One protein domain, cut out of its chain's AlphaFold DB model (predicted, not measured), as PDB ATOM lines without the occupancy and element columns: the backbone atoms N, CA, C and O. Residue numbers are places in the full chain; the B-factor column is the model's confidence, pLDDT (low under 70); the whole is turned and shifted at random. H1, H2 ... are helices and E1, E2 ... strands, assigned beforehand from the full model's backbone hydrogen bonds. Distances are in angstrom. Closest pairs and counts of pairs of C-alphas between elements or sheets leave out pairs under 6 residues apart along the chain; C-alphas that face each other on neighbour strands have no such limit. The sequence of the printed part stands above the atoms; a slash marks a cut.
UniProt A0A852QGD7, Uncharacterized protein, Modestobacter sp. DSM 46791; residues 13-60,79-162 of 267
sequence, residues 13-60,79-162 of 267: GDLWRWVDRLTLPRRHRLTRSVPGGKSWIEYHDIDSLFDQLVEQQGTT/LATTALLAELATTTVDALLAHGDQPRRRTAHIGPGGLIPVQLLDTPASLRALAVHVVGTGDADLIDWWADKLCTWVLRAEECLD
ATOM      1  N   GLY A  13     207.027 222.918 301.778       79.31
ATOM      2  CA  GLY A  13     207.094 222.686 300.333       79.31
ATOM      3  C   GLY A  13     208.247 221.771 299.918       79.31
ATOM      4  O   GLY A  13     208.058 220.898 299.072       79.31
ATOM      5  N   ASP A  14     209.415 221.932 300.542       78.44
ATOM      6  CA  ASP A  14     210.623 221.158 300.240       78.44
ATOM      7  C   ASP A  14     210.421 219.677 300.560       78.44
ATOM      8  O   ASP A  14     210.684 218.817 299.719       78.44
ATOM      9  N   LEU A  15     209.855 219.388 301.735       89.81
ATOM     10  CA  LEU A  15     209.525 218.035 302.167       89.81
ATOM     11  C   LEU A  15     208.629 217.324 301.142       89.81
ATOM     12  O   LEU A  15     208.987 216.264 300.625       89.81
ATOM     13  N   TRP A  16     207.472 217.915 300.821       93.25
ATOM     14  CA  TRP A  16     206.503 217.304 299.906       93.25
ATOM     15  C   TRP A  16     207.051 217.127 298.501       93.25
ATOM     16  O   TRP A  16     206.812 216.096 297.876       93.25
ATOM     17  N   ARG A  17     207.844 218.084 298.025       88.81
ATOM     18  CA  ARG A  17     208.503 217.982 296.729       88.81
ATOM     19  C   ARG A  17     209.401 216.746 296.643       88.81
ATOM     20  O   ARG A  17     209.349 216.038 295.637       88.81
ATOM     21  N   TRP A  18     210.219 216.472 297.661       92.50
ATOM     22  CA  TRP A  18     211.106 215.303 297.647       92.50
ATOM     23  C   TRP A  18     210.343 213.989 297.808       92.50
ATOM     24  O   TRP A  18     210.651 213.014 297.119       92.50
ATOM     25  N   VAL A  19     209.295 213.974 298.635       96.50
ATOM     26  CA  VAL A  19     208.366 212.838 298.733       96.50
ATOM     27  C   VAL A  19     207.724 212.545 297.380       96.50
ATOM     28  O   VAL A  19     207.699 211.393 296.951       96.50
ATOM     29  N   ASP A  20     207.226 213.564 296.683       94.12
ATOM     30  CA  ASP A  20     206.594 213.414 295.373       94.12
ATOM     31  C   ASP A  20     207.607 212.958 294.314       94.12
ATOM     32  O   ASP A  20     207.302 212.058 293.536       94.12
ATOM     33  N   ARG A  21     208.840 213.485 294.327       91.62
ATOM     34  CA  ARG A  21     209.929 213.034 293.440       91.62
ATOM     35  C   ARG A  21     210.222 211.538 293.607       91.62
ATOM     36  O   ARG A  21     210.467 210.858 292.610       91.62
ATOM     37  N   LEU A  22     210.191 211.034 294.845       95.81
ATOM     38  CA  LEU A  22     210.407 209.618 295.147       95.81
ATOM     39  C   LEU A  22     209.195 208.740 294.825       95.81
ATOM     40  O   LEU A  22     209.390 207.614 294.384       95.81
ATOM     41  N   THR A  23     207.971 209.224 295.063       97.38
ATOM     42  CA  THR A  23     206.774 208.362 295.161       97.38
ATOM     43  C   THR A  23     205.735 208.553 294.067       97.38
ATOM     44  O   THR A  23     204.867 207.693 293.927       97.38
ATOM     45  N   LEU A  24     205.779 209.648 293.305       94.69
ATOM     46  CA  LEU A  24     204.809 209.925 292.250       94.69
ATOM     47  C   LEU A  24     205.453 209.856 290.861       94.69
ATOM     48  O   LEU A  24     206.604 210.272 290.691       94.69
ATOM     49  N   PRO A  25     204.704 209.381 289.851       93.44
ATOM     50  CA  PRO A  25     205.115 209.525 288.466       93.44
ATOM     51  C   PRO A  25     205.160 211.007 288.080       93.44
ATOM     52  O   PRO A  25     204.392 211.838 288.578       93.44
ATOM     53  N   ARG A  26     206.072 211.348 287.173       87.94
ATOM     54  CA  ARG A  26     206.348 212.716 286.724       87.94
ATOM     55  C   ARG A  26     206.081 212.852 285.236       87.94
ATOM     56  O   ARG A  26     206.111 211.877 284.503       87.94
ATOM     57  N   ARG A  27     205.847 214.080 284.770       84.75
ATOM     58  CA  ARG A  27     205.701 214.367 283.336       84.75
ATOM     59  C   ARG A  27     206.894 215.173 282.862       84.75
ATOM     60  O   ARG A  27     207.077 216.307 283.297       84.75
ATOM     61  N   HIS A  28     207.695 214.598 281.979       79.62
ATOM     62  CA  HIS A  28     208.831 215.281 281.387       79.62
ATOM     63  C   HIS A  28     208.437 215.961 280.083       79.62
ATOM     64  O   HIS A  28     207.777 215.376 279.222       79.62
ATOM     65  N   ARG A  29     208.832 217.227 279.954       83.12
ATOM     66  CA  ARG A  29     208.511 218.071 278.809       83.12
ATOM     67  C   ARG A  29     209.655 218.013 277.801       83.12
ATOM     68  O   ARG A  29     210.653 218.705 277.961       83.12
ATOM     69  N   LEU A  30     209.472 217.277 276.711       81.94
ATOM     70  CA  LEU A  30     210.402 217.285 275.586       81.94
ATOM     71  C   LEU A  30     209.987 218.345 274.571       81.94
ATOM     72  O   LEU A  30     208.882 218.326 274.028       81.94
ATOM     73  N   THR A  31     210.890 219.282 274.290       86.12
ATOM     74  CA  THR A  31     210.704 220.224 273.183       86.12
ATOM     75  C   THR A  31     211.355 219.632 271.945       86.12
ATOM     76  O   THR A  31     212.578 219.590 271.841       86.12
ATOM     77  N   ARG A  32     210.543 219.164 270.993       87.81
ATOM     78  CA  ARG A  32     211.044 218.670 269.710       87.81
ATOM     79  C   ARG A  32     211.095 219.818 268.715       87.81
ATOM     80  O   ARG A  32     210.100 220.507 268.487       87.81
ATOM     81  N   SER A  33     212.266 220.008 268.119       90.38
ATOM     82  CA  SER A  33     212.481 220.947 267.023       90.38
ATOM     83  C   SER A  33     212.935 220.174 265.793       90.38
ATOM     84  O   SER A  33     213.879 219.390 265.864       90.38
ATOM     85  N   VAL A  34     212.245 220.372 264.671       91.75
ATOM     86  CA  VAL A  34     212.650 219.824 263.372       91.75
ATOM     87  C   VAL A  34     213.328 220.947 262.593       91.75
ATOM     88  O   VAL A  34     212.763 222.042 262.536       91.75
ATOM     89  N   PRO A  35     214.501 220.721 261.974       91.38
ATOM     90  CA  PRO A  35     215.150 221.730 261.142       91.38
ATOM     91  C   PRO A  35     214.197 222.256 260.058       91.38
ATOM     92  O   PRO A  35     213.692 221.490 259.241       91.38
ATOM     93  N   GLY A  36     213.918 223.564 260.077       92.50
ATOM     94  CA  GLY A  36     212.975 224.214 259.154       92.50
ATOM     95  C   GLY A  36     211.485 224.023 259.481       92.50
ATOM     96  O   GLY A  36     210.637 224.485 258.719       92.50
ATOM     97  N   GLY A  37     211.150 223.366 260.595       92.38
ATOM     98  CA  GLY A  37     209.783 223.114 261.051       92.38
ATOM     99  C   GLY A  37     209.398 223.893 262.313       92.38
ATOM    100  O   GLY A  37     210.226 224.510 262.979       92.38
ATOM    101  N   LYS A  38     208.107 223.850 262.663       91.88
ATOM    102  CA  LYS A  38     207.596 224.408 263.923       91.88
ATOM    103  C   LYS A  38     207.979 223.482 265.079       91.88
ATOM    104  O   LYS A  38     207.736 222.284 264.994       91.88
ATOM    105  N   SER A  39     208.519 224.033 266.163       92.75
ATOM    106  CA  SER A  39     208.752 223.280 267.398       92.75
ATOM    107  C   SER A  39     207.430 222.888 268.062       92.75
ATOM    108  O   SER A  39     206.506 223.708 268.123       92.75
ATOM    109  N   TRP A  40     207.350 221.682 268.622       90.75
ATOM    110  CA  TRP A  40     206.224 221.259 269.458       90.75
ATOM    111  C   TRP A  40     206.698 220.672 270.784       90.75
ATOM    112  O   TRP A  40     207.858 220.298 270.955       90.75
ATOM    113  N   ILE A  41     205.775 220.642 271.739       91.94
ATOM    114  CA  ILE A  41     206.007 220.144 273.090       91.94
ATOM    115  C   ILE A  41     205.348 218.773 273.198       91.94
ATOM    116  O   ILE A  41     204.160 218.634 272.913       91.94
ATOM    117  N   GLU A  42     206.117 217.779 273.615       91.44
ATOM    118  CA  GLU A  42     205.658 216.428 273.918       91.44
ATOM    119  C   GLU A  42     205.843 216.170 275.418       91.44
ATOM    120  O   GLU A  42     206.856 216.566 275.996       91.44
ATOM    121  N   TYR A  43     204.856 215.540 276.053       87.88
ATOM    122  CA  TYR A  43     204.923 215.164 277.464       87.88
ATOM    123  C   TYR A  43     205.060 213.650 277.563       87.88
ATOM    124  O   TYR A  43     204.218 212.937 277.019       87.88
ATOM    125  N   HIS A  44     206.092 213.186 278.261       86.75
ATOM    126  CA  HIS A  44     206.305 211.771 278.567       86.75
ATOM    127  C   HIS A  44     206.071 211.534 280.043       86.75
ATOM    128  O   HIS A  44     206.565 212.300 280.871       86.75
ATOM    129  N   ASP A  45     205.319 210.490 280.361       89.81
ATOM    130  CA  ASP A  45     205.148 210.062 281.739       89.81
ATOM    131  C   ASP A  45     206.380 209.224 282.126       89.81
ATOM    132  O   ASP A  45     206.774 208.310 281.407       89.81
ATOM    133  N   ILE A  46     207.024 209.610 283.221       89.69
ATOM    134  CA  ILE A  46     208.187 208.959 283.816       89.69
ATOM    135  C   ILE A  46     207.728 208.370 285.143       89.69
ATOM    136  O   ILE A  46     207.087 209.065 285.937       89.69
ATOM    137  N   ASP A  47     208.077 207.116 285.402       94.00
ATOM    138  CA  ASP A  47     207.749 206.460 286.662       94.00
ATOM    139  C   ASP A  47     208.407 207.156 287.864       94.00
ATOM    140  O   ASP A  47     209.330 207.969 287.734       94.00
ATOM    141  N   SER A  48     207.916 206.866 289.067       95.50
ATOM    142  CA  SER A  48     208.522 207.409 290.284       95.50
ATOM    143  C   SER A  48     209.975 206.928 290.428       95.50
ATOM    144  O   SER A  48     210.323 205.854 289.936       95.50
ATOM    145  N   LEU A  49     210.843 207.691 291.109       95.31
ATOM    146  CA  LEU A  49     212.225 207.226 291.330       95.31
ATOM    147  C   LEU A  49     212.250 205.898 292.096       95.31
ATOM    148  O   LEU A  49     213.099 205.053 291.836       95.31
ATOM    149  N   PHE A  50     211.309 205.695 293.022       97.25
ATOM    150  CA  PHE A  50     211.199 204.440 293.751       97.25
ATOM    151  C   PHE A  50     210.872 203.261 292.824       97.25
ATOM    152  O   PHE A  50     211.519 202.219 292.924       97.25
ATOM    153  N   ASP A  51     209.907 203.418 291.914       95.94
ATOM    154  CA  ASP A  51     209.540 202.356 290.971       95.94
ATOM    155  C   ASP A  51     210.692 202.040 290.010       95.94
ATOM    156  O   ASP A  51     210.991 200.867 289.789       95.94
ATOM    157  N   GLN A  52     211.403 203.068 289.535       95.06
ATOM    158  CA  GLN A  52     212.593 202.902 288.697       95.06
ATOM    159  C   GLN A  52     213.706 202.121 289.421       95.06
ATOM    160  O   GLN A  52     214.277 201.195 288.848       95.06
ATOM    161  N   LEU A  53     213.979 202.421 290.700       95.44
ATOM    162  CA  LEU A  53     214.951 201.667 291.510       95.44
ATOM    163  C   LEU A  53     214.536 200.196 291.678       95.44
ATOM    164  O   LEU A  53     215.368 199.290 291.590       95.44
ATOM    165  N   VAL A  54     213.247 199.942 291.924       94.38
ATOM    166  CA  VAL A  54     212.709 198.577 292.042       94.38
ATOM    167  C   VAL A  54     212.831 197.825 290.713       94.38
ATOM    168  O   VAL A  54     213.205 196.649 290.704       94.38
ATOM    169  N   GLU A  55     212.565 198.485 289.586       92.00
ATOM    170  CA  GLU A  55     212.731 197.905 288.253       92.00
ATOM    171  C   GLU A  55     214.204 197.596 287.939       92.00
ATOM    172  O   GLU A  55     214.519 196.490 287.490       92.00
ATOM    173  N   GLN A  56     215.131 198.508 288.246       89.75
ATOM    174  CA  GLN A  56     216.575 198.295 288.084       89.75
ATOM    175  C   GLN A  56     217.074 197.099 288.920       89.75
ATOM    176  O   GLN A  56     217.847 196.255 288.448       89.75
ATOM    177  N   GLN A  57     216.568 196.949 290.147       89.75
ATOM    178  CA  GLN A  57     216.851 195.778 290.981       89.75
ATOM    179  C   GLN A  57     216.271 194.481 290.376       89.75
ATOM    180  O   GLN A  57     216.881 193.412 290.456       89.75
ATOM    181  N   GLY A  58     215.097 194.551 289.743       81.50
ATOM    182  CA  GLY A  58     214.446 193.409 289.095       81.50
ATOM    183  C   GLY A  58     215.140 192.954 287.806       81.50
ATOM    184  O   GLY A  58     215.327 191.750 287.589       81.50
ATOM    185  N   THR A  59     215.570 193.892 286.965       71.38
ATOM    186  CA  THR A  59     216.223 193.621 285.670       71.38
ATOM    187  C   THR A  59     217.612 193.003 285.828       71.38
ATOM    188  O   THR A  59     217.957 192.078 285.093       71.38
ATOM    189  N   THR A  60     218.375 193.393 286.853       58.69
ATOM    190  CA  THR A  60     219.667 192.752 287.181       58.69
ATOM    191  C   THR A  60     219.519 191.287 287.616       58.69
ATOM    192  O   THR A  60     220.432 190.478 287.436       58.69
ATOM    193  N   LEU A  79     224.504 196.458 294.597       90.56
ATOM    194  CA  LEU A  79     224.510 196.608 296.044       90.56
ATOM    195  C   LEU A  79     224.126 198.030 296.461       90.56
ATOM    196  O   LEU A  79     223.554 198.179 297.539       90.56
ATOM    197  N   ALA A  80     224.389 199.049 295.633       90.50
ATOM    198  CA  ALA A  80     224.060 200.436 295.949       90.50
ATOM    199  C   ALA A  80     222.541 200.652 295.927       90.50
ATOM    200  O   ALA A  80     221.963 201.058 296.940       90.50
ATOM    201  N   THR A  81     221.886 200.253 294.831       93.38
ATOM    202  CA  THR A  81     220.420 200.286 294.704       93.38
ATOM    203  C   THR A  81     219.743 199.463 295.801       93.38
ATOM    204  O   THR A  81     218.817 199.932 296.467       93.38
ATOM    205  N   THR A  82     220.236 198.246 296.060       94.25
ATOM    206  CA  THR A  82     219.670 197.371 297.099       94.25
ATOM    207  C   THR A  82     219.811 197.980 298.498       94.25
ATOM    208  O   THR A  82     218.863 197.934 299.286       94.25
ATOM    209  N   ALA A  83     220.968 198.571 298.813       95.00
ATOM    210  CA  ALA A  83     221.198 199.233 300.093       95.00
ATOM    211  C   ALA A  83     220.295 200.461 300.272       95.00
ATOM    212  O   ALA A  83     219.727 200.640 301.348       95.00
ATOM    213  N   LEU A  84     220.111 201.271 299.224       96.25
ATOM    214  CA  LEU A  84     219.237 202.444 299.266       96.25
ATOM    215  C   LEU A  84     217.766 202.058 299.483       96.25
ATOM    216  O   LEU A  84     217.104 202.640 300.340       96.25
ATOM    217  N   LEU A  85     217.264 201.048 298.765       96.69
ATOM    218  CA  LEU A  85     215.895 200.549 298.948       96.69
ATOM    219  C   LEU A  85     215.667 200.002 300.367       96.69
ATOM    220  O   LEU A  85     214.618 200.250 300.967       96.69
ATOM    221  N   ALA A  86     216.650 199.286 300.921       96.44
ATOM    222  CA  ALA A  86     216.592 198.793 302.294       96.44
ATOM    223  C   ALA A  86     216.610 199.937 303.321       96.44
ATOM    224  O   ALA A  86     215.823 199.915 304.267       96.44
ATOM    225  N   GLU A  87     217.458 200.950 303.126       97.38
ATOM    226  CA  GLU A  87     217.520 202.139 303.983       97.38
ATOM    227  C   GLU A  87     216.198 202.914 303.966       97.38
ATOM    228  O   GLU A  87     215.668 203.230 305.032       97.38
ATOM    229  N   LEU A  88     215.636 203.168 302.777       97.44
ATOM    230  CA  LEU A  88     214.334 203.815 302.601       97.44
ATOM    231  C   LEU A  88     213.247 203.078 303.388       97.44
ATOM    232  O   LEU A  88     212.510 203.691 304.160       97.44
ATOM    233  N   ALA A  89     213.159 201.757 303.218       97.56
ATOM    234  CA  ALA A  89     212.153 200.937 303.881       97.56
ATOM    235  C   ALA A  89     212.319 200.924 305.408       97.56
ATOM    236  O   ALA A  89     211.355 201.180 306.128       97.56
ATOM    237  N   THR A  90     213.526 200.638 305.901       97.69
ATOM    238  CA  THR A  90     213.809 200.521 307.343       97.69
ATOM    239  C   THR A  90     213.631 201.853 308.061       97.69
ATOM    240  O   THR A  90     212.838 201.930 308.993       97.69
ATOM    241  N   THR A  91     214.248 202.923 307.554       98.12
ATOM    242  CA  THR A  91     214.165 204.261 308.157       98.12
ATOM    243  C   THR A  91     212.726 204.780 308.186       98.12
ATOM    244  O   THR A  91     212.297 205.345 309.189       98.12
ATOM    245  N   THR A  92     211.949 204.559 307.117       98.12
ATOM    246  CA  THR A  92     210.534 204.972 307.069       98.12
ATOM    247  C   THR A  92     209.687 204.197 308.077       98.12
ATOM    248  O   THR A  92     208.849 204.784 308.759       98.12
ATOM    249  N   VAL A  93     209.889 202.878 308.181       98.12
ATOM    250  CA  VAL A  93     209.165 202.029 309.137       98.12
ATOM    251  C   VAL A  93     209.497 202.424 310.572       98.12
ATOM    252  O   VAL A  93     208.578 202.629 311.361       98.12
ATOM    253  N   ASP A  94     210.780 202.569 310.898       98.25
ATOM    254  CA  ASP A  94     211.231 202.917 312.245       98.25
ATOM    255  C   ASP A  94     210.702 204.291 312.667       98.25
ATOM    256  O   ASP A  94     210.194 204.441 313.779       98.25
ATOM    257  N   ALA A  95     210.730 205.270 311.758       97.56
ATOM    258  CA  ALA A  95     210.174 206.594 312.001       97.56
ATOM    259  C   ALA A  95     208.660 206.552 312.258       97.56
ATOM    260  O   ALA A  95     208.194 207.099 313.254       97.56
ATOM    261  N   LEU A  96     207.886 205.864 311.410       97.88
ATOM    262  CA  LEU A  96     206.439 205.726 311.617       97.88
ATOM    263  C   LEU A  96     206.118 205.082 312.970       97.88
ATOM    264  O   LEU A  96     205.260 205.582 313.696       97.88
ATOM    265  N   LEU A  97     206.838 204.016 313.333       97.69
ATOM    266  CA  LEU A  97     206.652 203.333 314.612       97.69
ATOM    267  C   LEU A  97     207.016 204.229 315.802       97.69
ATOM    268  O   LEU A  97     206.285 204.234 316.792       97.69
ATOM    269  N   ALA A  98     208.093 205.015 315.705       96.75
ATOM    270  CA  ALA A  98     208.476 205.991 316.729       96.75
ATOM    271  C   ALA A  98     207.407 207.079 316.929       96.75
ATOM    272  O   ALA A  98     207.193 207.548 318.046       96.75
ATOM    273  N   HIS A  99     206.691 207.420 315.860       95.25
ATOM    274  CA  HIS A  99     205.571 208.356 315.847       95.25
ATOM    275  C   HIS A  99     204.206 207.715 316.175       95.25
ATOM    276  O   HIS A  99     203.181 208.398 316.189       95.25
ATOM    277  N   GLY A 100     204.172 206.409 316.462       96.06
ATOM    278  CA  GLY A 100     202.951 205.679 316.802       96.06
ATOM    279  C   GLY A 100     202.002 205.412 315.626       96.06
ATOM    280  O   GLY A 100     200.853 205.034 315.862       96.06
ATOM    281  N   ASP A 101     202.450 205.580 314.378       96.56
ATOM    282  CA  ASP A 101     201.691 205.213 313.175       96.56
ATOM    283  C   ASP A 101     202.131 203.834 312.646       96.56
ATOM    284  O   ASP A 101     203.208 203.315 312.949       96.56
ATOM    285  N   GLN A 102     201.264 203.198 311.859       96.88
ATOM    286  CA  GLN A 102     201.524 201.883 311.281       96.88
ATOM    287  C   GLN A 102     201.999 201.996 309.825       96.88
ATOM    288  O   GLN A 102     201.330 202.646 309.014       96.88
ATOM    289  N   PRO A 103     203.081 201.286 309.441       97.38
ATOM    290  CA  PRO A 103     203.499 201.183 308.049       97.38
ATOM    291  C   PRO A 103     202.382 200.648 307.154       97.38
ATOM    292  O   PRO A 103     201.697 199.676 307.491       97.38
ATOM    293  N   ARG A 104     202.216 201.264 305.982       97.31
ATOM    294  CA  ARG A 104     201.209 200.858 305.001       97.31
ATOM    295  C   ARG A 104     201.666 199.577 304.306       97.31
ATOM    296  O   ARG A 104     202.846 199.384 304.013       97.31
ATOM    297  N   ARG A 105     200.722 198.671 304.060       96.38
ATOM    298  CA  ARG A 105     200.975 197.378 303.417       96.38
ATOM    299  C   ARG A 105     200.020 197.179 302.256       96.38
ATOM    300  O   ARG A 105     198.852 197.552 302.346       96.38
ATOM    301  N   ARG A 106     200.523 196.563 301.191       94.25
ATOM    302  CA  ARG A 106     199.741 196.159 300.025       94.25
ATOM    303  C   ARG A 106     199.646 194.643 299.959       94.25
ATOM    304  O   ARG A 106     200.631 193.933 300.168       94.25
ATOM    305  N   THR A 107     198.464 194.146 299.619       93.94
ATOM    306  CA  THR A 107     198.254 192.720 299.373       93.94
ATOM    307  C   THR A 107     198.768 192.376 297.979       93.94
ATOM    308  O   THR A 107     198.193 192.805 296.981       93.94
ATOM    309  N   ALA A 108     199.834 191.589 297.903       89.50
ATOM    310  CA  ALA A 108     200.291 190.967 296.669       89.50
ATOM    311  C   ALA A 108     199.872 189.499 296.643       89.50
ATOM    312  O   ALA A 108     199.778 188.851 297.681       89.50
ATOM    313  N   HIS A 109     199.636 188.960 295.455       88.31
ATOM    314  CA  HIS A 109     199.306 187.552 295.283       88.31
ATOM    315  C   HIS A 109     200.509 186.847 294.667       88.31
ATOM    316  O   HIS A 109     200.928 187.193 293.564       88.31
ATOM    317  N   ILE A 110     201.078 185.877 295.384       84.06
ATOM    318  CA  ILE A 110     202.212 185.081 294.905       84.06
ATOM    319  C   ILE A 110     201.790 183.638 294.609       84.06
ATOM    320  O   ILE A 110     200.837 183.108 295.185       84.06
ATOM    321  N   GLY A 111     202.528 182.997 293.701       79.25
ATOM    322  CA  GLY A 111     202.323 181.608 293.288       79.25
ATOM    323  C   GLY A 111     201.484 181.440 292.011       79.25
ATOM    324  O   GLY A 111     200.871 182.395 291.523       79.25
ATOM    325  N   PRO A 112     201.461 180.223 291.435       69.56
ATOM    326  CA  PRO A 112     200.683 179.927 290.237       69.56
ATOM    327  C   PRO A 112     199.190 180.150 290.509       69.56
ATOM    328  O   PRO A 112     198.610 179.535 291.401       69.56
ATOM    329  N   GLY A 113     198.584 181.067 289.753       79.94
ATOM    330  CA  GLY A 113     197.181 181.459 289.918       79.94
ATOM    331  C   GLY A 113     196.911 182.491 291.021       79.94
ATOM    332  O   GLY A 113     195.747 182.764 291.287       79.94
ATOM    333  N   GLY A 114     197.941 183.065 291.660       82.38
ATOM    334  CA  GLY A 114     197.766 184.143 292.641       82.38
ATOM    335  C   GLY A 114     196.994 183.729 293.900       82.38
ATOM    336  O   GLY A 114     196.264 184.531 294.469       82.38
ATOM    337  N   LEU A 115     197.115 182.469 294.324       86.19
ATOM    338  CA  LEU A 115     196.281 181.907 295.394       86.19
ATOM    339  C   LEU A 115     196.756 182.250 296.815       86.19
ATOM    340  O   LEU A 115     195.982 182.096 297.756       86.19
ATOM    341  N   ILE A 116     198.007 182.691 296.994       88.44
ATOM    342  CA  ILE A 116     198.562 182.996 298.318       88.44
ATOM    343  C   ILE A 116     198.685 184.519 298.464       88.44
ATOM    344  O   ILE A 116     199.595 185.108 297.867       88.44
ATOM    345  N   PRO A 117     197.796 185.175 299.234       88.94
ATOM    346  CA  PRO A 117     197.939 186.589 299.537       88.94
ATOM    347  C   PRO A 117     199.098 186.790 300.517       88.94
ATOM    348  O   PRO A 117     199.173 186.150 301.565       88.94
ATOM    349  N   VAL A 118     199.995 187.709 300.187       92.00
ATOM    350  CA  VAL A 118     201.113 188.137 301.024       92.00
ATOM    351  C   VAL A 118     201.037 189.642 301.214       92.00
ATOM    352  O   VAL A 118     200.828 190.398 300.269       92.00
ATOM    353  N   GLN A 119     201.206 190.081 302.457       93.25
ATOM    354  CA  GLN A 119     201.257 191.496 302.806       93.25
ATOM    355  C   GLN A 119     202.676 192.023 302.605       93.25
ATOM    356  O   GLN A 119     203.572 191.725 303.395       93.25
ATOM    357  N   LEU A 120     202.877 192.816 301.556       93.25
ATOM    358  CA  LEU A 120     204.145 193.483 301.273       93.25
ATOM    359  C   LEU A 120     204.134 194.898 301.843       93.25
ATOM    360  O   LEU A 120     203.088 195.543 301.892       93.25
ATOM    361  N   LEU A 121     205.297 195.383 302.274       95.94
ATOM    362  CA  LEU A 121     205.457 196.783 302.659       95.94
ATOM    363  C   LEU A 121     205.210 197.673 301.434       95.94
ATOM    364  O   LEU A 121     205.770 197.428 300.366       95.94
ATOM    365  N   ASP A 122     204.370 198.688 301.600       97.12
ATOM    366  CA  ASP A 122     204.169 199.741 300.611       97.12
ATOM    367  C   ASP A 122     204.997 200.952 301.046       97.12
ATOM    368  O   ASP A 122     204.531 201.820 301.791       97.12
ATOM    369  N   THR A 123     206.281 200.941 300.675       97.25
ATOM    370  CA  THR A 123     207.230 201.991 301.063       97.25
ATOM    371  C   THR A 123     206.791 203.368 300.557       97.25
ATOM    372  O   THR A 123     206.785 204.280 301.380       97.25
ATOM    373  N   PRO A 124     206.337 203.552 299.296       97.81
ATOM    374  CA  PRO A 124     205.817 204.843 298.842       97.81
ATOM    375  C   PRO A 124     204.646 205.354 299.686       97.81
ATOM    376  O   PRO A 124     204.685 206.487 300.168       97.81
ATOM    377  N   ALA A 125     203.628 204.525 299.941       97.56
ATOM    378  CA  ALA A 125     202.493 204.936 300.768       97.56
ATOM    379  C   ALA A 125     202.902 205.225 302.224       97.56
ATOM    380  O   ALA A 125     202.367 206.143 302.850       97.56
ATOM    381  N   SER A 126     203.864 204.469 302.760       98.12
ATOM    382  CA  SER A 126     204.416 204.681 304.103       98.12
ATOM    383  C   SER A 126     205.213 205.986 304.194       98.12
ATOM    384  O   SER A 126     205.032 206.737 305.146       98.12
ATOM    385  N   LEU A 127     206.024 206.311 303.182       97.94
ATOM    386  CA  LEU A 127     206.793 207.556 303.113       97.94
ATOM    387  C   LEU A 127     205.865 208.778 303.078       97.94
ATOM    388  O   LEU A 127     206.096 209.765 303.771       97.94
ATOM    389  N   ARG A 128     204.770 208.697 302.313       98.12
ATOM    390  CA  ARG A 128     203.748 209.754 302.278       98.12
ATOM    391  C   ARG A 128     203.038 209.907 303.620       98.12
ATOM    392  O   ARG A 128     202.815 211.032 304.053       98.12
ATOM    393  N   ALA A 129     202.692 208.800 304.282       97.69
ATOM    394  CA  ALA A 129     202.100 208.840 305.620       97.69
ATOM    395  C   ALA A 129     203.049 209.493 306.638       97.69
ATOM    396  O   ALA A 129     202.622 210.335 307.425       97.69
ATOM    397  N   LEU A 130     204.343 209.170 306.556       98.06
ATOM    398  CA  LEU A 130     205.373 209.778 307.389       98.06
ATOM    399  C   LEU A 130     205.466 211.287 307.151       98.06
ATOM    400  O   LEU A 130     205.466 212.046 308.112       98.06
ATOM    401  N   ALA A 131     205.461 211.734 305.895       97.50
ATOM    402  CA  ALA A 131     205.485 213.157 305.567       97.50
ATOM    403  C   ALA A 131     204.269 213.914 306.128       97.50
ATOM    404  O   ALA A 131     204.430 215.001 306.678       97.50
ATOM    405  N   VAL A 132     203.064 213.328 306.064       97.25
ATOM    406  CA  VAL A 132     201.869 213.897 306.720       97.25
ATOM    407  C   VAL A 132     202.089 214.034 308.225       97.25
ATOM    408  O   VAL A 132     201.748 215.069 308.792       97.25
ATOM    409  N   HIS A 133     202.657 213.011 308.868       96.94
ATOM    410  CA  HIS A 133     202.909 213.038 310.306       96.94
ATOM    411  C   HIS A 133     203.929 214.116 310.687       96.94
ATOM    412  O   HIS A 133     203.653 214.918 311.571       96.94
ATOM    413  N   VAL A 134     205.066 214.168 309.986       96.50
ATOM    414  CA  VAL A 134     206.139 215.152 310.198       96.50
ATOM    415  C   VAL A 134     205.623 216.577 310.018       96.50
ATOM    416  O   VAL A 134     205.893 217.431 310.847       96.50
ATOM    417  N   VAL A 135     204.814 216.843 308.991       95.94
ATOM    418  CA  VAL A 135     204.179 218.160 308.827       95.94
ATOM    419  C   VAL A 135     203.192 218.455 309.957       95.94
ATOM    420  O   VAL A 135     203.105 219.587 310.430       95.94
ATOM    421  N   GLY A 136     202.450 217.442 310.403       95.38
ATOM    422  CA  GLY A 136     201.461 217.565 311.469       95.38
ATOM    423  C   GLY A 136     202.045 217.906 312.841       95.38
ATOM    424  O   GLY A 136     201.301 218.400 313.686       95.38
ATOM    425  N   THR A 137     203.344 217.683 313.076       95.69
ATOM    426  CA  THR A 137     203.992 218.089 314.335       95.69
ATOM    427  C   THR A 137     204.143 219.606 314.442       95.69
ATOM    428  O   THR A 137     204.173 220.129 315.554       95.69
ATOM    429  N   GLY A 138     204.235 220.311 313.305       92.06
ATOM    430  CA  GLY A 138     204.545 221.742 313.255       92.06
ATOM    431  C   GLY A 138     205.964 222.094 313.721       92.06
ATOM    432  O   GLY A 138     206.254 223.269 313.930       92.06
ATOM    433  N   ASP A 139     206.832 221.097 313.902       92.69
ATOM    434  CA  ASP A 139     208.217 221.261 314.342       92.69
ATOM    435  C   ASP A 139     209.115 221.556 313.130       92.69
ATOM    436  O   ASP A 139     209.331 220.687 312.284       92.69
ATOM    437  N   ALA A 140     209.596 222.799 313.031       87.62
ATOM    438  CA  ALA A 140     210.396 223.266 311.901       87.62
ATOM    439  C   ALA A 140     211.725 222.511 311.768       87.62
ATOM    440  O   ALA A 140     212.061 222.088 310.665       87.62
ATOM    441  N   ASP A 141     212.418 222.251 312.880       86.06
ATOM    442  CA  ASP A 141     213.706 221.550 312.866       86.06
ATOM    443  C   ASP A 141     213.527 220.105 312.380       86.06
ATOM    444  O   ASP A 141     214.328 219.582 311.600       86.06
ATOM    445  N   LEU A 142     212.437 219.454 312.802       92.31
ATOM    446  CA  LEU A 142     212.098 218.107 312.348       92.31
ATOM    447  C   LEU A 142     211.726 218.079 310.857       92.31
ATOM    448  O   LEU A 142     212.122 217.153 310.145       92.31
ATOM    449  N   ILE A 143     210.956 219.066 310.388       90.56
ATOM    450  CA  ILE A 143     210.567 219.197 308.977       90.56
ATOM    451  C   ILE A 143     211.808 219.398 308.100       90.56
ATOM    452  O   ILE A 143     211.950 218.689 307.100       90.56
ATOM    453  N   ASP A 144     212.712 220.294 308.494       82.81
ATOM    454  CA  ASP A 144     213.944 220.592 307.761       82.81
ATOM    455  C   ASP A 144     214.870 219.372 307.719       82.81
ATOM    456  O   ASP A 144     215.327 218.969 306.645       82.81
ATOM    457  N   TRP A 145     215.057 218.693 308.856       89.75
ATOM    458  CA  TRP A 145     215.850 217.465 308.916       89.75
ATOM    459  C   TRP A 145     215.318 216.378 307.968       89.75
ATOM    460  O   TRP A 145     216.087 215.733 307.246       89.75
ATOM    461  N   TRP A 146     213.996 216.174 307.927       94.75
ATOM    462  CA  TRP A 146     213.387 215.209 307.009       94.75
ATOM    463  C   TRP A 146     213.482 215.646 305.548       94.75
ATOM    464  O   TRP A 146     213.705 214.795 304.684       94.75
ATOM    465  N   ALA A 147     213.336 216.940 305.256       87.88
ATOM    466  CA  ALA A 147     213.504 217.468 303.908       87.88
ATOM    467  C   ALA A 147     214.923 217.198 303.383       87.88
ATOM    468  O   ALA A 147     215.072 216.686 302.269       87.88
ATOM    469  N   ASP A 148     215.951 217.426 304.203       81.19
ATOM    470  CA  ASP A 148     217.348 217.128 303.866       81.19
ATOM    471  C   ASP A 148     217.599 215.624 303.690       81.19
ATOM    472  O   ASP A 148     218.271 215.192 302.740       81.19
ATOM    473  N   LYS A 149     217.015 214.793 304.562       91.62
ATOM    474  CA  LYS A 149     217.120 213.331 304.460       91.62
ATOM    475  C   LYS A 149     216.503 212.810 303.157       91.62
ATOM    476  O   LYS A 149     217.131 212.009 302.461       91.62
ATOM    477  N   LEU A 150     215.309 213.284 302.800       93.69
ATOM    478  CA  LEU A 150     214.622 212.922 301.557       93.69
ATOM    479  C   LEU A 150     215.370 213.431 300.321       93.69
ATOM    480  O   LEU A 150     215.502 212.690 299.350       93.69
ATOM    481  N   CYS A 151     215.903 214.655 300.368       88.62
ATOM    482  CA  CYS A 151     216.763 215.203 299.319       88.62
ATOM    483  C   CYS A 151     217.974 214.291 299.073       88.62
ATOM    484  O   CYS A 151     218.239 213.889 297.942       88.62
ATOM    485  N   THR A 152     218.652 213.870 300.143       86.81
ATOM    486  CA  THR A 152     219.793 212.944 300.064       86.81
ATOM    487  C   THR A 152     219.407 211.613 299.410       86.81
ATOM    488  O   THR A 152     220.161 211.083 298.593       86.81
ATOM    489  N   TRP A 153     218.231 211.066 299.731       95.19
ATOM    490  CA  TRP A 153     217.735 209.848 299.082       95.19
ATOM    491  C   TRP A 153     217.409 210.046 297.606       95.19
ATOM    492  O   TRP A 153     217.734 209.170 296.811       95.19
ATOM    493  N   VAL A 154     216.819 211.181 297.227       93.00
ATOM    494  CA  VAL A 154     216.582 211.532 295.818       93.00
ATOM    495  C   VAL A 154     217.899 211.584 295.048       93.00
ATOM    496  O   VAL A 154     218.006 210.946 294.008       93.00
ATOM    497  N   LEU A 155     218.909 212.283 295.574       85.88
ATOM    498  CA  LEU A 155     220.215 212.405 294.919       85.88
ATOM    499  C   LEU A 155     220.882 211.040 294.720       85.88
ATOM    500  O   LEU A 155     221.357 210.738 293.630       85.88
ATOM    501  N   ARG A 156     220.858 210.186 295.750       91.62
ATOM    502  CA  ARG A 156     221.406 208.824 295.664       91.62
ATOM    503  C   ARG A 156     220.610 207.925 294.723       91.62
ATOM    504  O   ARG A 156     221.201 207.073 294.072       91.62
ATOM    505  N   ALA A 157     219.288 208.084 294.662       94.00
ATOM    506  CA  ALA A 157     218.446 207.336 293.733       94.00
ATOM    507  C   ALA A 157     218.797 207.676 292.283       94.00
ATOM    508  O   ALA A 157     218.929 206.782 291.456       94.00
ATOM    509  N   GLU A 158     218.986 208.960 291.991       90.81
ATOM    510  CA  GLU A 158     219.366 209.429 290.660       90.81
ATOM    511  C   GLU A 158     220.775 208.979 290.275       90.81
ATOM    512  O   GLU A 158     220.966 208.523 289.153       90.81
ATOM    513  N   GLU A 159     221.723 209.000 291.219       87.44
ATOM    514  CA  GLU A 159     223.060 208.422 291.030       87.44
ATOM    515  C   GLU A 159     222.996 206.915 290.729       87.44
ATOM    516  O   GLU A 159     223.641 206.446 289.795       87.44
ATOM    517  N   CYS A 160     222.189 206.146 291.471       90.81
ATOM    518  CA  CYS A 160     222.027 204.706 291.234       90.81
ATOM    519  C   CYS A 160     221.418 204.405 289.857       90.81
ATOM    520  O   CYS A 160     221.792 203.425 289.214       90.81
ATOM    521  N   LEU A 161     220.493 205.251 289.404       90.44
ATOM    522  CA  LEU A 161     219.804 205.111 288.124       90.44
ATOM    523  C   LEU A 161     220.614 205.655 286.935       90.44
ATOM    524  O   LEU A 161     220.112 205.614 285.813       90.44
ATOM    525  N   ASP A 162     221.832 206.162 287.174       88.75
ATOM    526  CA  ASP A 162     222.652 206.878 286.184       88.75
ATOM    527  C   ASP A 162     221.843 207.959 285.450       88.75
ATOM    528  O   ASP A 162     221.996 208.215 284.254       88.75
TER     529      ASP A 162
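AT A GLANCE: This is residues 13 to 60 and 79 to 162 of the 267 residues of an uncharacterized protein of Modestobacter sp. DSM 46791 (UniProt A0A852QGD7). A body of five helices, H1 to H5, sends out two long two-stranded hairpins as arms: E1 with E2 on one, E3 with E4 on the other, pointing in different directions. In the body H5, the longest helix, touches the other four, H1, H4 and H5 pack together as a triangle, and H2 and H3 complete the group. The printed part has 132 residues with five named helices and four named strands, in the order H1 E1 E2 H2 H3 E3 E4 H4 H5; both two-stranded sheets, E1 - E2 and E3 - E4, are antiparallel, and the class is mixed, helices and strands. It is loose, with a radius of gyration of the C-alphas of 18.0 A, and flat, spanning 61 by 49 by 26 A.

HOW THE PARTS SIT: Look first at the hairpin of E1, residues 26 to 32, and E2, residues 40 to 46, antiparallel at 151 degrees; N 28 and O 44 are 2.8 A apart, within hydrogen-bond range. H1, residues 13 to 23, H2, residues 49 to 60, H3, residues 79 to 98, H4, residues 123 to 136, and H5, residues 140 to 160, form a bundle, a group of helices that touch one another in part, with the helix packing part aligned and part crossed. H1 touches H5 at a steep tilt of 35.2 degrees, only just steep, the same way; their closest C-alphas, of Leu 15 and Ala 147, are 4.4 A apart. H1 touches H4 at a shallow tilt of 12 degrees, opposite ways, closest at the C-alphas of Thr 23 and Pro 124, 5.2 A. H1 and H2 touch only at their ends, closest at the C-alphas of Leu 22 and Leu 49, 4.9 A. H3 touches H4 with residues 88 to 96 alone, closest at the C-alphas of Ala 89 and Thr 123, 5.8 A. The hairpin of E3, residues 105 to 110, and E4, residues 116 to 121, is antiparallel at 144 degrees, with N 108 and O 118 within hydrogen-bond range at 2.8 A. In H1, H2, H3, H4 and H5 every O i to N i+4 pair is within hydrogen-bond range.

IN THESE COORDINATES: Find C-alpha 13 at (207.094, 222.686, 300.333), where H1 begins its 15.2 A. E1 is 18.6 A long and E2 19.0 A; H2 is 16.8 A, H3 27.8 A, E3 15.0 A, E4 16.0 A and H4 19.6 A. H5 runs 30.1 A to C-alpha 160 at (222.027, 204.706, 291.234).

THE WHOLE: The two C-alphas farthest apart, of Gly 36 and Gly 100, are 61.4 A apart. Residues 61 to 78 are not printed, and C-alphas 60 and 79 are 10.8 A apart across that cut. Of the links printed whole, none is long. Residues 60 and 112 have pLDDT under 70.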